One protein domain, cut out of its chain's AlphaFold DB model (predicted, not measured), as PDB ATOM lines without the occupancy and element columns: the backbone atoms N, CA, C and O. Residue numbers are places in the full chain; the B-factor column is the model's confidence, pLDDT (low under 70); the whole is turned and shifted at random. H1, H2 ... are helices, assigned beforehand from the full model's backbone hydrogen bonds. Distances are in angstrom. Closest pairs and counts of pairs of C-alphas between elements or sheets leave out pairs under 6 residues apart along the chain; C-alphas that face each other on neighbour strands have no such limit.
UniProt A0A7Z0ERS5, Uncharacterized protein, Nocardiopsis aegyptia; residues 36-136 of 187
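AT A GLANCE: This is residues 36 to 136 of the 187 residues of an uncharacterized protein of Nocardiopsis aegyptia (UniProt A0A7Z0ERS5). One long helix, H1, makes the length of the model, and a second, H3, crosses it at a slant with its residues 115 to 123, its far end sticking out on its own as an arm from residue 129 on. The short helix H2 packs on H3 near this crossing, and a long loop, residues 72 to 86, leads back to it from the far end of H1. The printed part has 101 residues with three named helices, in the order H1, H2, H3, and no named strand, an all helix domain. It is loose, with a radius of gyration of the C-alphas of 15.8 A, and only just elongated, spanning 55 by 34 by 19 A.

IN THESE COORDINATES: H1, residues 36 to 71, runs 52.1 A from C-alpha 36 at (183.659, 280.917, 220.002) to C-alpha 71 at (142.522, 307.502, 237.814). H3, residues 113 to 134, is 31.9 A long and ends with C-alpha 134 at (140.821, 292.112, 220.908). H2, residues 87 to 97, measures 15.2 A.

HOW THE PARTS SIT: H1, with residues 44 to 56 alone, touches H3; the closest C-alphas are those of Ala 48 and Gly 119, 4.2 A apart. The two run the same way at a steep tilt of 40 degrees. H2 touches H3, C-alphas 87 and 124 being closest at 5.7 A, at a steep tilt of 53 degrees, opposite ways. H3 touches H2 with its residues 117 to 124 alone. H1 and H2 only just touch, with 3 pairs of C-alphas within 8 A, the closest those of Ala 55 and Leu 90 at 6.7 A; they are about perpendicular, at 83 degrees. In H2 and H3 every O i to N i+4 pair is within hydrogen-bond range, in H1 31 of 32.

THE WHOLE: The C-alphas farthest apart are those of Ala 36 and Asp 73, 55.6 A. Both links, H1 to H2 and H2 to H3, are long. The printed part has no cut, and no printed residue has a pLDDT under 70.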
ATOM      1  N   ALA A  36     183.746 279.467 220.171       92.81
ATOM      2  CA  ALA A  36     183.659 280.917 220.002       92.81
ATOM      3  C   ALA A  36     182.452 281.351 219.143       92.81
ATOM      4  O   ALA A  36     181.785 282.335 219.467       92.81
ATOM      5  N   ALA A  37     182.153 280.621 218.067       93.44
ATOM      6  CA  ALA A  37     181.001 280.888 217.208       93.44
ATOM      7  C   ALA A  37     179.689 280.585 217.941       93.44
ATOM      8  O   ALA A  37     178.756 281.383 217.899       93.44
ATOM      9  N   GLU A  38     179.649 279.493 218.699       94.38
ATOM     10  CA  GLU A  38     178.502 279.127 219.523       94.38
ATOM     11  C   GLU A  38     178.177 280.214 220.568       94.38
ATOM     12  O   GLU A  38     177.021 280.616 220.727       94.38
ATOM     13  N   ARG A  39     179.199 280.773 221.234       92.75
ATOM     14  CA  ARG A  39     179.037 281.917 222.152       92.75
ATOM     15  C   ARG A  39     178.461 283.150 221.447       92.75
ATOM     16  O   ARG A  39     177.558 283.784 221.992       92.75
ATOM     17  N   LYS A  40     178.929 283.473 220.236       92.25
ATOM     18  CA  LYS A  40     178.390 284.594 219.439       92.25
ATOM     19  C   LYS A  40     176.929 284.367 219.046       92.25
ATOM     20  O   LYS A  40     176.114 285.269 219.224       92.25
ATOM     21  N   LEU A  41     176.572 283.162 218.593       92.62
ATOM     22  CA  LEU A  41     175.187 282.809 218.261       92.62
ATOM     23  C   LEU A  41     174.264 282.971 219.473       92.62
ATOM     24  O   LEU A  41     173.220 283.617 219.374       92.62
ATOM     25  N   ARG A  42     174.679 282.469 220.643       92.75
ATOM     26  CA  ARG A  42     173.937 282.659 221.901       92.75
ATOM     27  C   ARG A  42     173.788 284.134 222.269       92.75
ATOM     28  O   ARG A  42     172.699 284.539 222.672       92.75
ATOM     29  N   SER A  43     174.843 284.933 222.097       92.88
ATOM     30  CA  SER A  43     174.800 286.385 222.321       92.88
ATOM     31  C   SER A  43     173.760 287.060 221.418       92.88
ATOM     32  O   SER A  43     172.912 287.801 221.916       92.88
ATOM     33  N   HIS A  44     173.716 286.711 220.125       94.44
ATOM     34  CA  HIS A  44     172.720 287.238 219.183       94.44
ATOM     35  C   HIS A  44     171.287 286.834 219.558       94.44
ATOM     36  O   HIS A  44     170.377 287.665 219.522       94.44
ATOM     37  N   CYS A  45     171.063 285.585 219.978       94.62
ATOM     38  CA  CYS A  45     169.762 285.163 220.504       94.62
ATOM     39  C   CYS A  45     169.374 285.951 221.768       94.62
ATOM     40  O   CYS A  45     168.212 286.333 221.929       94.62
ATOM     41  N   GLY A  46     170.348 286.227 222.641       93.12
ATOM     42  CA  GLY A  46     170.194 287.101 223.801       93.12
ATOM     43  C   GLY A  46     169.769 288.514 223.402       93.12
ATOM     44  O   GLY A  46     168.743 288.989 223.879       93.12
ATOM     45  N   ALA A  47     170.479 289.143 222.461       94.38
ATOM     46  CA  ALA A  47     170.150 290.460 221.908       94.38
ATOM     47  C   ALA A  47     168.712 290.538 221.378       94.38
ATOM     48  O   ALA A  47     167.978 291.472 221.715       94.38
ATOM     49  N   ALA A  48     168.276 289.532 220.616       95.88
ATOM     50  CA  ALA A  48     166.908 289.465 220.109       95.88
ATOM     51  C   ALA A  48     165.868 289.385 221.240       95.88
ATOM     52  O   ALA A  48     164.869 290.109 221.220       95.88
ATOM     53  N   ARG A  49     166.105 288.546 222.258       94.50
ATOM     54  CA  ARG A  49     165.209 288.424 223.418       94.50
ATOM     55  C   ARG A  49     165.167 289.710 224.246       94.50
ATOM     56  O   ARG A  49     164.084 290.142 224.631       94.50
ATOM     57  N   THR A  50     166.311 290.338 224.500       94.06
ATOM     58  CA  THR A  50     166.379 291.575 225.287       94.06
ATOM     59  C   THR A  50     165.688 292.729 224.558       94.06
ATOM     60  O   THR A  50     164.916 293.450 225.184       94.06
ATOM     61  N   ALA A  51     165.861 292.864 223.236       95.62
ATOM     62  CA  ALA A  51     165.129 293.853 222.437       95.62
ATOM     63  C   ALA A  51     163.615 293.615 222.426       95.62
ATOM     64  O   ALA A  51     162.847 294.569 222.557       95.62
ATOM     65  N   TYR A  52     163.178 292.357 222.301       96.12
ATOM     66  CA  TYR A  52     161.762 292.002 222.403       96.12
ATOM     67  C   TYR A  52     161.179 292.439 223.754       96.12
ATOM     68  O   TYR A  52     160.182 293.159 223.795       96.12
ATOM     69  N   ASN A  53     161.840 292.064 224.854       95.44
ATOM     70  CA  ASN A  53     161.405 292.417 226.204       95.44
ATOM     71  C   ASN A  53     161.379 293.937 226.403       95.44
ATOM     72  O   ASN A  53     160.388 294.474 226.889       95.44
ATOM     73  N   TRP A  54     162.428 294.641 225.970       95.62
ATOM     74  CA  TRP A  54     162.490 296.102 226.012       95.62
ATOM     75  C   TRP A  54     161.308 296.747 225.280       95.62
ATOM     76  O   TRP A  54     160.664 297.642 225.830       95.62
ATOM     77  N   ALA A  55     160.981 296.274 224.074       96.19
ATOM     78  CA  ALA A  55     159.882 296.814 223.277       96.19
ATOM     79  C   ALA A  55     158.524 296.583 223.944       96.19
ATOM     80  O   ALA A  55     157.711 297.507 224.002       96.19
ATOM     81  N   VAL A  56     158.294 295.381 224.484       96.06
ATOM     82  CA  VAL A  56     157.076 295.077 225.243       96.06
ATOM     83  C   VAL A  56     156.969 295.996 226.458       96.06
ATOM     84  O   VAL A  56     155.967 296.694 226.584       96.06
ATOM     85  N   SER A  57     158.002 296.082 227.302       94.00
ATOM     86  CA  SER A  57     157.993 296.971 228.473       94.00
ATOM     87  C   SER A  57     157.765 298.436 228.088       94.00
ATOM     88  O   SER A  57     156.974 299.113 228.733       94.00
ATOM     89  N   SER A  58     158.406 298.920 227.021       93.44
ATOM     90  CA  SER A  58     158.302 300.309 226.558       93.44
ATOM     91  C   SER A  58     156.880 300.686 226.129       93.44
ATOM     92  O   SER A  58     156.383 301.740 226.522       93.44
ATOM     93  N   VAL A  59     156.211 299.831 225.348       95.38
ATOM     94  CA  VAL A  59     154.823 300.066 224.907       95.38
ATOM     95  C   VAL A  59     153.860 299.952 226.086       95.38
ATOM     96  O   VAL A  59     153.011 300.819 226.276       95.38
ATOM     97  N   LEU A  60     154.022 298.911 226.903       93.81
ATOM     98  CA  LEU A  60     153.147 298.660 228.043       93.81
ATOM     99  C   LEU A  60     153.240 299.746 229.117       93.81
ATOM    100  O   LEU A  60     152.207 300.120 229.660       93.81
ATOM    101  N   ALA A  61     154.426 300.308 229.357       92.25
ATOM    102  CA  ALA A  61     154.600 301.426 230.281       92.25
ATOM    103  C   ALA A  61     153.770 302.654 229.870       92.25
ATOM    104  O   ALA A  61     153.158 303.283 230.721       92.25
ATOM    105  N   SER A  62     153.680 302.963 228.569       93.19
ATOM    106  CA  SER A  62     152.809 304.043 228.070       93.19
ATOM    107  C   SER A  62     151.329 303.744 228.323       93.19
ATOM    108  O   SER A  62     150.578 304.641 228.694       93.19
ATOM    109  N   TRP A  63     150.903 302.487 228.173       93.06
ATOM    110  CA  TRP A  63     149.514 302.093 228.432       93.06
ATOM    111  C   TRP A  63     149.169 302.150 229.919       93.06
ATOM    112  O   TRP A  63     148.107 302.644 230.286       93.06
ATOM    113  N   ASP A  64     150.063 301.639 230.766       92.06
ATOM    114  CA  ASP A  64     149.868 301.603 232.214       92.06
ATOM    115  C   ASP A  64     149.905 303.026 232.798       92.06
ATOM    116  O   ASP A  64     149.069 303.354 233.635       92.06
ATOM    117  N   GLN A  65     150.772 303.903 232.274       92.75
ATOM    118  CA  GLN A  65     150.803 305.324 232.628       92.75
ATOM    119  C   GLN A  65     149.490 306.029 232.274       92.75
ATOM    120  O   GLN A  65     148.903 306.678 233.131       92.75
ATOM    121  N   ARG A  66     148.969 305.851 231.051       94.06
ATOM    122  CA  ARG A  66     147.672 306.439 230.671       94.06
ATOM    123  C   ARG A  66     146.528 305.948 231.556       94.06
ATOM    124  O   ARG A  66     145.634 306.723 231.880       94.06
ATOM    125  N   LYS A  67     146.549 304.668 231.941       91.12
ATOM    126  CA  LYS A  67     145.563 304.094 232.865       91.12
ATOM    127  C   LYS A  67     145.677 304.708 234.265       91.12
ATOM    128  O   LYS A  67     144.659 304.891 234.915       91.12
ATOM    129  N   ALA A  68     146.883 305.020 234.732       91.56
ATOM    130  CA  ALA A  68     147.080 305.723 235.998       91.56
ATOM    131  C   ALA A  68     146.603 307.184 235.915       91.56
ATOM    132  O   ALA A  68     145.893 307.651 236.795       91.56
ATOM    133  N   GLU A  69     146.914 307.891 234.831       92.50
ATOM    134  CA  GLU A  69     146.467 309.275 234.612       92.50
ATOM    135  C   GLU A  69     144.940 309.393 234.531       92.50
ATOM    136  O   GLU A  69     144.365 310.365 235.008       92.50
ATOM    137  N   GLU A  70     144.274 308.367 234.001       92.38
ATOM    138  CA  GLU A  70     142.818 308.250 234.044       92.38
ATOM    139  C   GLU A  70     142.260 308.197 235.468       92.38
ATOM    140  O   GLU A  70     141.215 308.783 235.724       92.38
ATOM    141  N   THR A  71     142.957 307.548 236.406       93.31
ATOM    142  CA  THR A  71     142.522 307.502 237.814       93.31
ATOM    143  C   THR A  71     142.692 308.831 238.550       93.31
ATOM    144  O   THR A  71     142.154 308.982 239.641       93.31
ATOM    145  N   TYR A  72     143.416 309.782 237.956       92.56
ATOM    146  CA  TYR A  72     143.583 311.146 238.461       92.56
ATOM    147  C   TYR A  72     142.728 312.163 237.688       92.56
ATOM    148  O   TYR A  72     143.016 313.356 237.738       92.56
ATOM    149  N   ASP A  73     141.730 311.696 236.928       91.88
ATOM    150  CA  ASP A  73     140.816 312.521 236.127       91.88
ATOM    151  C   ASP A  73     141.507 313.425 235.087       91.88
ATOM    152  O   ASP A  73     140.941 314.413 234.618       91.88
ATOM    153  N   ILE A  74     142.724 313.069 234.655       90.88
ATOM    154  CA  ILE A  74     143.418 313.786 233.580       90.88
ATOM    155  C   ILE A  74     142.676 313.531 232.261       90.88
ATOM    156  O   ILE A  74     142.396 312.379 231.894       90.88
ATOM    157  N   GLY A  75     142.375 314.605 231.526       87.62
ATOM    158  CA  GLY A  75     141.679 314.551 230.238       87.62
ATOM    159  C   GLY A  75     142.464 313.776 229.176       87.62
ATOM    160  O   GLY A  75     143.691 313.803 229.146       87.62
ATOM    161  N   GLU A  76     141.776 313.072 228.269       88.19
ATOM    162  CA  GLU A  76     142.406 312.142 227.312       88.19
ATOM    163  C   GLU A  76     143.541 312.765 226.473       88.19
ATOM    164  O   GLU A  76     144.528 312.079 226.168       88.19
ATOM    165  N   THR A  77     143.394 314.046 226.126       89.38
ATOM    166  CA  THR A  77     144.342 314.854 225.344       89.38
ATOM    167  C   THR A  77     145.588 315.258 226.125       89.38
ATOM    168  O   THR A  77     146.625 315.501 225.515       89.38
ATOM    169  N   GLU A  78     145.499 315.314 227.453       89.50
ATOM    170  CA  GLU A  78     146.593 315.697 228.356       89.50
ATOM    171  C   GLU A  78     147.373 314.480 228.874       89.50
ATOM    172  O   GLU A  78     148.481 314.613 229.389       89.50
ATOM    173  N   ARG A  79     146.822 313.274 228.696       92.06
ATOM    174  CA  ARG A  79     147.477 312.011 229.057       92.06
ATOM    175  C   ARG A  79     148.714 311.734 228.199       92.06
ATOM    176  O   ARG A  79     148.760 312.058 227.009       92.06
ATOM    177  N   THR A  80     149.660 310.988 228.765       91.94
ATOM    178  CA  THR A  80     150.880 310.487 228.124       91.94
ATOM    179  C   THR A  80     150.595 309.966 226.709       91.94
ATOM    180  O   THR A  80     149.752 309.077 226.552       91.94
ATOM    181  N   PRO A  81     151.293 310.441 225.660       92.50
ATOM    182  CA  PRO A  81     151.044 310.004 224.291       92.50
ATOM    183  C   PRO A  81     151.169 308.489 224.109       92.50
ATOM    184  O   PRO A  81     152.044 307.834 224.687       92.50
ATOM    185  N   TRP A  82     150.321 307.923 223.248       91.12
ATOM    186  CA  TRP A  82     150.416 306.514 222.880       91.12
ATOM    187  C   TRP A  82     151.739 306.216 222.175       91.12
ATOM    188  O   TRP A  82     152.083 306.823 221.158       91.12
ATOM    189  N   ARG A  83     152.457 305.199 222.657       93.62
ATOM    190  CA  ARG A  83     153.608 304.655 221.933       93.62
ATOM    191  C   ARG A  83     153.147 303.689 220.845       93.62
ATOM    192  O   ARG A  83     152.568 302.642 221.127       93.62
ATOM    193  N   SER A  84     153.449 304.024 219.593       95.00
ATOM    194  CA  SER A  84     153.219 303.130 218.454       95.00
ATOM    195  C   SER A  84     154.101 301.882 218.552       95.00
ATOM    196  O   SER A  84     155.323 301.988 218.664       95.00
ATOM    197  N   TRP A  85     153.494 300.699 218.427       96.75
ATOM    198  CA  TRP A  85     154.204 299.413 218.356       96.75
ATOM    199  C   TRP A  85     154.577 298.997 216.925       96.75
ATOM    200  O   TRP A  85     154.972 297.851 216.693       96.75
ATOM    201  N   SER A  86     154.455 299.894 215.939       97.31
ATOM    202  CA  SER A  86     154.916 299.601 214.579       97.31
ATOM    203  C   SER A  86     156.432 299.379 214.571       97.31
ATOM    204  O   SER A  86     157.175 300.056 215.288       97.31
ATOM    205  N   LEU A  87     156.918 298.451 213.744       97.62
ATOM    206  CA  LEU A  87     158.352 298.159 213.660       97.62
ATOM    207  C   LEU A  87     159.218 299.415 213.392       97.62
ATOM    208  O   LEU A  87     160.239 299.570 214.068       97.62
ATOM    209  N   PRO A  88     158.849 300.351 212.491       97.62
ATOM    210  CA  PRO A  88     159.612 301.588 212.308       97.62
ATOM    211  C   PRO A  88     159.656 302.481 213.555       97.62
ATOM    212  O   PRO A  88     160.689 303.097 213.821       97.62
ATOM    213  N   SER A  89     158.565 302.565 214.322       97.19
ATOM    214  CA  SER A  89     158.523 303.347 215.567       97.19
ATOM    215  C   SER A  89     159.370 302.701 216.662       97.19
ATOM    216  O   SER A  89     160.170 303.384 217.300       97.19
ATOM    217  N   LEU A  90     159.276 301.377 216.817       97.69
ATOM    218  CA  LEU A  90     160.089 300.624 217.774       97.69
ATOM    219  C   LEU A  90     161.585 300.740 217.471       97.69
ATOM    220  O   LEU A  90     162.375 300.954 218.385       97.69
ATOM    221  N   ARG A  91     161.985 300.661 216.195       97.12
ATOM    222  CA  ARG A  91     163.388 300.851 215.784       97.12
ATOM    223  C   ARG A  91     163.904 302.246 216.123       97.12
ATOM    224  O   ARG A  91     165.019 302.365 216.621       97.12
ATOM    225  N   ARG A  92     163.105 303.290 215.869       97.19
ATOM    226  CA  ARG A  92     163.463 304.676 216.211       97.19
ATOM    227  C   ARG A  92     163.661 304.842 217.717       97.19
ATOM    228  O   ARG A  92     164.722 305.294 218.132       97.19
ATOM    229  N   ALA A  93     162.693 304.400 218.518       96.25
ATOM    230  CA  ALA A  93     162.775 304.481 219.974       96.25
ATOM    231  C   ALA A  93     163.944 303.653 220.543       96.25
ATOM    232  O   ALA A  93     164.658 304.119 221.426       96.25
ATOM    233  N   PHE A  94     164.182 302.450 220.011       96.25
ATOM    234  CA  PHE A  94     165.288 301.598 220.450       96.25
ATOM    235  C   PHE A  94     166.648 302.211 220.118       96.25
ATOM    236  O   PHE A  94     167.552 302.189 220.942       96.25
ATOM    237  N   ASN A  95     166.801 302.790 218.923       94.69
ATOM    238  CA  ASN A  95     168.049 303.442 218.533       94.69
ATOM    239  C   ASN A  95     168.393 304.646 219.411       94.69
ATOM    240  O   ASN A  95     169.579 304.868 219.635       94.69
ATOM    241  N   ALA A  96     167.388 305.377 219.902       95.31
ATOM    242  CA  ALA A  96     167.588 306.445 220.876       95.31
ATOM    243  C   ALA A  96     167.996 305.890 222.250       95.31
ATOM    244  O   ALA A  96     168.922 306.399 222.857       95.31
ATOM    245  N   ALA A  97     167.359 304.809 222.712       93.44
ATOM    246  CA  ALA A  97     167.590 304.279 224.057       93.44
ATOM    247  C   ALA A  97     168.848 303.404 224.199       93.44
ATOM    248  O   ALA A  97     169.446 303.367 225.265       93.44
ATOM    249  N   LYS A  98     169.260 302.662 223.163       90.12
ATOM    250  CA  LYS A  98     170.256 301.572 223.285       90.12
ATOM    251  C   LYS A  98     171.649 302.001 223.763       90.12
ATOM    252  O   LYS A  98     172.424 301.139 224.165       90.12
ATOM    253  N   ARG A  99     171.986 303.288 223.648       91.94
ATOM    254  CA  ARG A  99     173.275 303.835 224.098       91.94
ATOM    255  C   ARG A  99     173.272 304.176 225.586       91.94
ATOM    256  O   ARG A  99     174.305 304.023 226.220       91.94
ATOM    257  N   ASP A 100     172.113 304.548 226.118       91.75
ATOM    258  CA  ASP A 100     171.969 305.049 227.488       91.75
ATOM    259  C   ASP A 100     171.326 304.013 228.419       91.75
ATOM    260  O   ASP A 100     171.493 304.055 229.633       91.75
ATOM    261  N   ASP A 101     170.573 303.063 227.860       89.06
ATOM    262  CA  ASP A 101     169.890 302.026 228.623       89.06
ATOM    263  C   ASP A 101     170.908 300.994 229.154       89.06
ATOM    264  O   ASP A 101     171.558 300.313 228.345       89.06
ATOM    265  N   PRO A 102     171.004 300.796 230.487       88.06
ATOM    266  CA  PRO A 102     171.944 299.859 231.110       88.06
ATOM    267  C   PRO A 102     171.818 298.413 230.617       88.06
ATOM    268  O   PRO A 102     172.731 297.603 230.767       88.06
ATOM    269  N   ARG A 103     170.678 298.053 230.015       86.19
ATOM    270  CA  ARG A 103     170.471 296.726 229.427       86.19
ATOM    271  C   ARG A 103     171.281 296.504 228.155       86.19
ATOM    272  O   ARG A 103     171.406 295.348 227.757       86.19
ATOM    273  N   PHE A 104     171.789 297.557 227.511       89.81
ATOM    274  CA  PHE A 104     172.423 297.493 226.191       89.81
ATOM    275  C   PHE A 104     173.753 298.241 226.102       89.81
ATOM    276  O   PHE A 104     174.616 297.789 225.348       89.81
ATOM    277  N   CYS A 105     173.926 299.344 226.840       87.19
ATOM    278  CA  CYS A 105     175.043 300.281 226.669       87.19
ATOM    279  C   CYS A 105     176.420 299.596 226.587       87.19
ATOM    280  O   CYS A 105     177.206 299.923 225.701       87.19
ATOM    281  N   ASP A 106     176.658 298.571 227.408       89.06
ATOM    282  CA  ASP A 106     177.969 297.918 227.537       89.06
ATOM    283  C   ASP A 106     178.296 296.892 226.437       89.06
ATOM    284  O   ASP A 106     179.442 296.469 226.307       89.06
ATOM    285  N   TRP A 107     177.306 296.410 225.681       88.31
ATOM    286  CA  TRP A 107     177.493 295.233 224.814       88.31
ATOM    287  C   TRP A 107     176.714 295.290 223.502       88.31
ATOM    288  O   TRP A 107     176.729 294.320 222.733       88.31
ATOM    289  N   TRP A 108     176.034 296.405 223.210       89.38
ATOM    290  CA  TRP A 108     175.155 296.456 222.049       89.38
ATOM    291  C   TRP A 108     175.914 296.254 220.728       89.38
ATOM    292  O   TRP A 108     175.400 295.573 219.838       89.38
ATOM    293  N   GLU A 109     177.142 296.777 220.643       93.25
ATOM    294  CA  GLU A 109     178.048 296.680 219.486       93.25
ATOM    295  C   GLU A 109     178.589 295.266 219.254       93.25
ATOM    296  O   GLU A 109     178.933 294.909 218.129       93.25
ATOM    297  N   ALA A 110     178.600 294.416 220.287       92.38
ATOM    298  CA  ALA A 110     179.045 293.027 220.172       92.38
ATOM    299  C   ALA A 110     178.059 292.147 219.377       92.38
ATOM    300  O   ALA A 110     178.348 290.981 219.095       92.38
ATOM    301  N   ASN A 111     176.881 292.678 219.028       94.12
ATOM    302  CA  ASN A 111     175.827 291.957 218.331       94.12
ATOM    303  C   ASN A 111     175.417 292.627 217.025       94.12
ATOM    304  O   ASN A 111     175.403 293.848 216.894       94.12
ATOM    305  N   SER A 112     174.993 291.805 216.063       93.44
ATOM    306  CA  SER A 112     174.456 292.310 214.802       93.44
ATOM    307  C   SER A 112     173.195 293.142 215.035       93.44
ATOM    308  O   SER A 112     172.310 292.758 215.805       93.44
ATOM    309  N   LYS A 113     173.057 294.237 214.278       93.75
ATOM    310  CA  LYS A 113     171.829 295.047 214.237       93.75
ATOM    311  C   LYS A 113     170.583 294.213 213.925       93.75
ATOM    312  O   LYS A 113     169.493 294.533 214.402       93.75
ATOM    313  N   GLU A 114     170.748 293.138 213.150       96.38
ATOM    314  CA  GLU A 114     169.640 292.268 212.762       96.38
ATOM    315  C   GLU A 114     169.090 291.467 213.943       96.38
ATOM    316  O   GLU A 114     167.885 291.255 214.006       96.38
ATOM    317  N   ALA A 115     169.914 291.128 214.940       95.88
ATOM    318  CA  ALA A 115     169.435 290.449 216.141       95.88
ATOM    319  C   ALA A 115     168.391 291.304 216.884       95.88
ATOM    320  O   ALA A 115     167.294 290.837 217.197       95.88
ATOM    321  N   TYR A 116     168.688 292.591 217.087       96.31
ATOM    322  CA  TYR A 116     167.744 293.531 217.693       96.31
ATOM    323  C   TYR A 116     166.516 293.745 216.808       96.31
ATOM    324  O   TYR A 116     165.386 293.699 217.289       96.31
ATOM    325  N   SER A 117     166.729 293.928 215.502       97.12
ATOM    326  CA  SER A 117     165.667 294.083 214.502       97.12
ATOM    327  C   SER A 117     164.651 292.935 214.551       97.12
ATOM    328  O   SER A 117     163.447 293.193 214.578       97.12
ATOM    329  N   THR A 118     165.116 291.684 214.649       97.75
ATOM    330  CA  THR A 118     164.267 290.495 214.810       97.75
ATOM    331  C   THR A 118     163.458 290.545 216.106       97.75
ATOM    332  O   THR A 118     162.253 290.301 216.082       97.75
ATOM    333  N   GLY A 119     164.083 290.907 217.230       97.06
ATOM    334  CA  GLY A 119     163.388 291.064 218.512       97.06
ATOM    335  C   GLY A 119     162.254 292.094 218.456       97.06
ATOM    336  O   GLY A 119     161.126 291.810 218.865       97.06
ATOM    337  N   LEU A 120     162.527 293.266 217.877       98.06
ATOM    338  CA  LEU A 120     161.538 294.334 217.699       98.06
ATOM    339  C   LEU A 120     160.412 293.931 216.732       98.06
ATOM    340  O   LEU A 120     159.250 294.260 216.972       98.06
ATOM    341  N   ALA A 121     160.731 293.200 215.659       98.12
ATOM    342  CA  ALA A 121     159.736 292.691 214.713       98.12
ATOM    343  C   ALA A 121     158.783 291.693 215.383       98.12
ATOM    344  O   ALA A 121     157.567 291.796 215.217       98.12
ATOM    345  N   ASN A 122     159.318 290.795 216.210       97.31
ATOM    346  CA  ASN A 122     158.514 289.854 216.988       97.31
ATOM    347  C   ASN A 122     157.604 290.574 217.996       97.31
ATOM    348  O   ASN A 122     156.455 290.172 218.173       97.31
ATOM    349  N   ALA A 123     158.078 291.652 218.630       97.38
ATOM    350  CA  ALA A 123     157.261 292.458 219.541       97.38
ATOM    351  C   ALA A 123     156.116 293.158 218.797       97.38
ATOM    352  O   ALA A 123     154.965 293.079 219.223       97.38
ATOM    353  N   SER A 124     156.412 293.769 217.646       97.88
ATOM    354  CA  SER A 124     155.408 294.392 216.777       97.88
ATOM    355  C   SER A 124     154.318 293.393 216.367       97.88
ATOM    356  O   SER A 124     153.131 293.644 216.574       97.88
ATOM    357  N   ALA A 125     154.718 292.204 215.903       96.62
ATOM    358  CA  ALA A 125     153.795 291.134 215.533       96.62
ATOM    359  C   ALA A 125     152.956 290.626 216.720       96.62
ATOM    360  O   ALA A 125     151.774 290.317 216.552       96.62
ATOM    361  N   ALA A 126     153.536 290.555 217.923       95.50
ATOM    362  CA  ALA A 126     152.816 290.160 219.132       95.50
ATOM    363  C   ALA A 126     151.715 291.169 219.497       95.50
ATOM    364  O   ALA A 126     150.589 290.764 219.799       95.50
ATOM    365  N   PHE A 127     152.000 292.473 219.415       95.94
ATOM    366  CA  PHE A 127     150.995 293.514 219.638       95.94
ATOM    367  C   PHE A 127     149.913 293.525 218.558       95.94
ATOM    368  O   PHE A 127     148.733 293.629 218.890       95.94
ATOM    369  N   ASP A 128     150.272 293.325 217.290       94.69
ATOM    370  CA  ASP A 128     149.290 293.188 216.212       94.69
ATOM    371  C   ASP A 128     148.374 291.981 216.423       94.69
ATOM    372  O   ASP A 128     147.160 292.074 216.219       94.69
ATOM    373  N   ALA A 129     148.930 290.847 216.857       93.88
ATOM    374  CA  ALA A 129     148.157 289.653 217.170       93.88
ATOM    375  C   ALA A 129     147.200 289.886 218.349       93.88
ATOM    376  O   ALA A 129     146.041 289.469 218.277       93.88
ATOM    377  N   TYR A 130     147.655 290.575 219.400       93.81
ATOM    378  CA  TYR A 130     146.819 290.984 220.529       93.81
ATOM    379  C   TYR A 130     145.694 291.930 220.086       93.81
ATOM    380  O   TYR A 130     144.527 291.671 220.373       93.81
ATOM    381  N   ALA A 131     146.012 292.979 219.324       92.44
ATOM    382  CA  ALA A 131     145.043 293.972 218.870       92.44
ATOM    383  C   ALA A 131     143.973 293.355 217.951       92.44
ATOM    384  O   ALA A 131     142.779 293.562 218.168       92.44
ATOM    385  N   LYS A 132     144.377 292.519 216.984       92.31
ATOM    386  CA  LYS A 132     143.451 291.755 216.123       92.31
ATOM    387  C   LYS A 132     142.583 290.796 216.933       92.31
ATOM    388  O   LYS A 132     141.390 290.674 216.670       92.31
ATOM    389  N   SER A 133     143.159 290.136 217.939       92.06
ATOM    390  CA  SER A 133     142.399 289.259 218.833       92.06
ATOM    391  C   SER A 133     141.379 290.029 219.674       92.06
ATOM    392  O   SER A 133     140.280 289.523 219.882       92.06
ATOM    393  N   LYS A 134     141.724 291.228 220.156       90.69
ATOM    394  CA  LYS A 134     140.821 292.112 220.908       90.69
ATOM    395  C   LYS A 134     139.646 292.596 220.056       90.69
ATOM    396  O   LYS A 134     138.545 292.691 220.583       90.69
ATOM    397  N   ARG A 135     139.871 292.847 218.760       91.62
ATOM    398  CA  ARG A 135     138.831 293.241 217.790       91.62
ATOM    399  C   ARG A 135     138.014 292.073 217.222       91.62
ATOM    400  O   ARG A 135     137.074 292.306 216.480       91.62
ATOM    401  N   GLY A 136     138.360 290.824 217.544       89.56
ATOM    402  CA  GLY A 136     137.665 289.642 217.013       89.56
ATOM    403  C   GLY A 136     138.011 289.284 215.561       89.56
ATOM    404  O   GLY A 136     137.381 288.411 214.979       89.56
TER     405      GLY A 136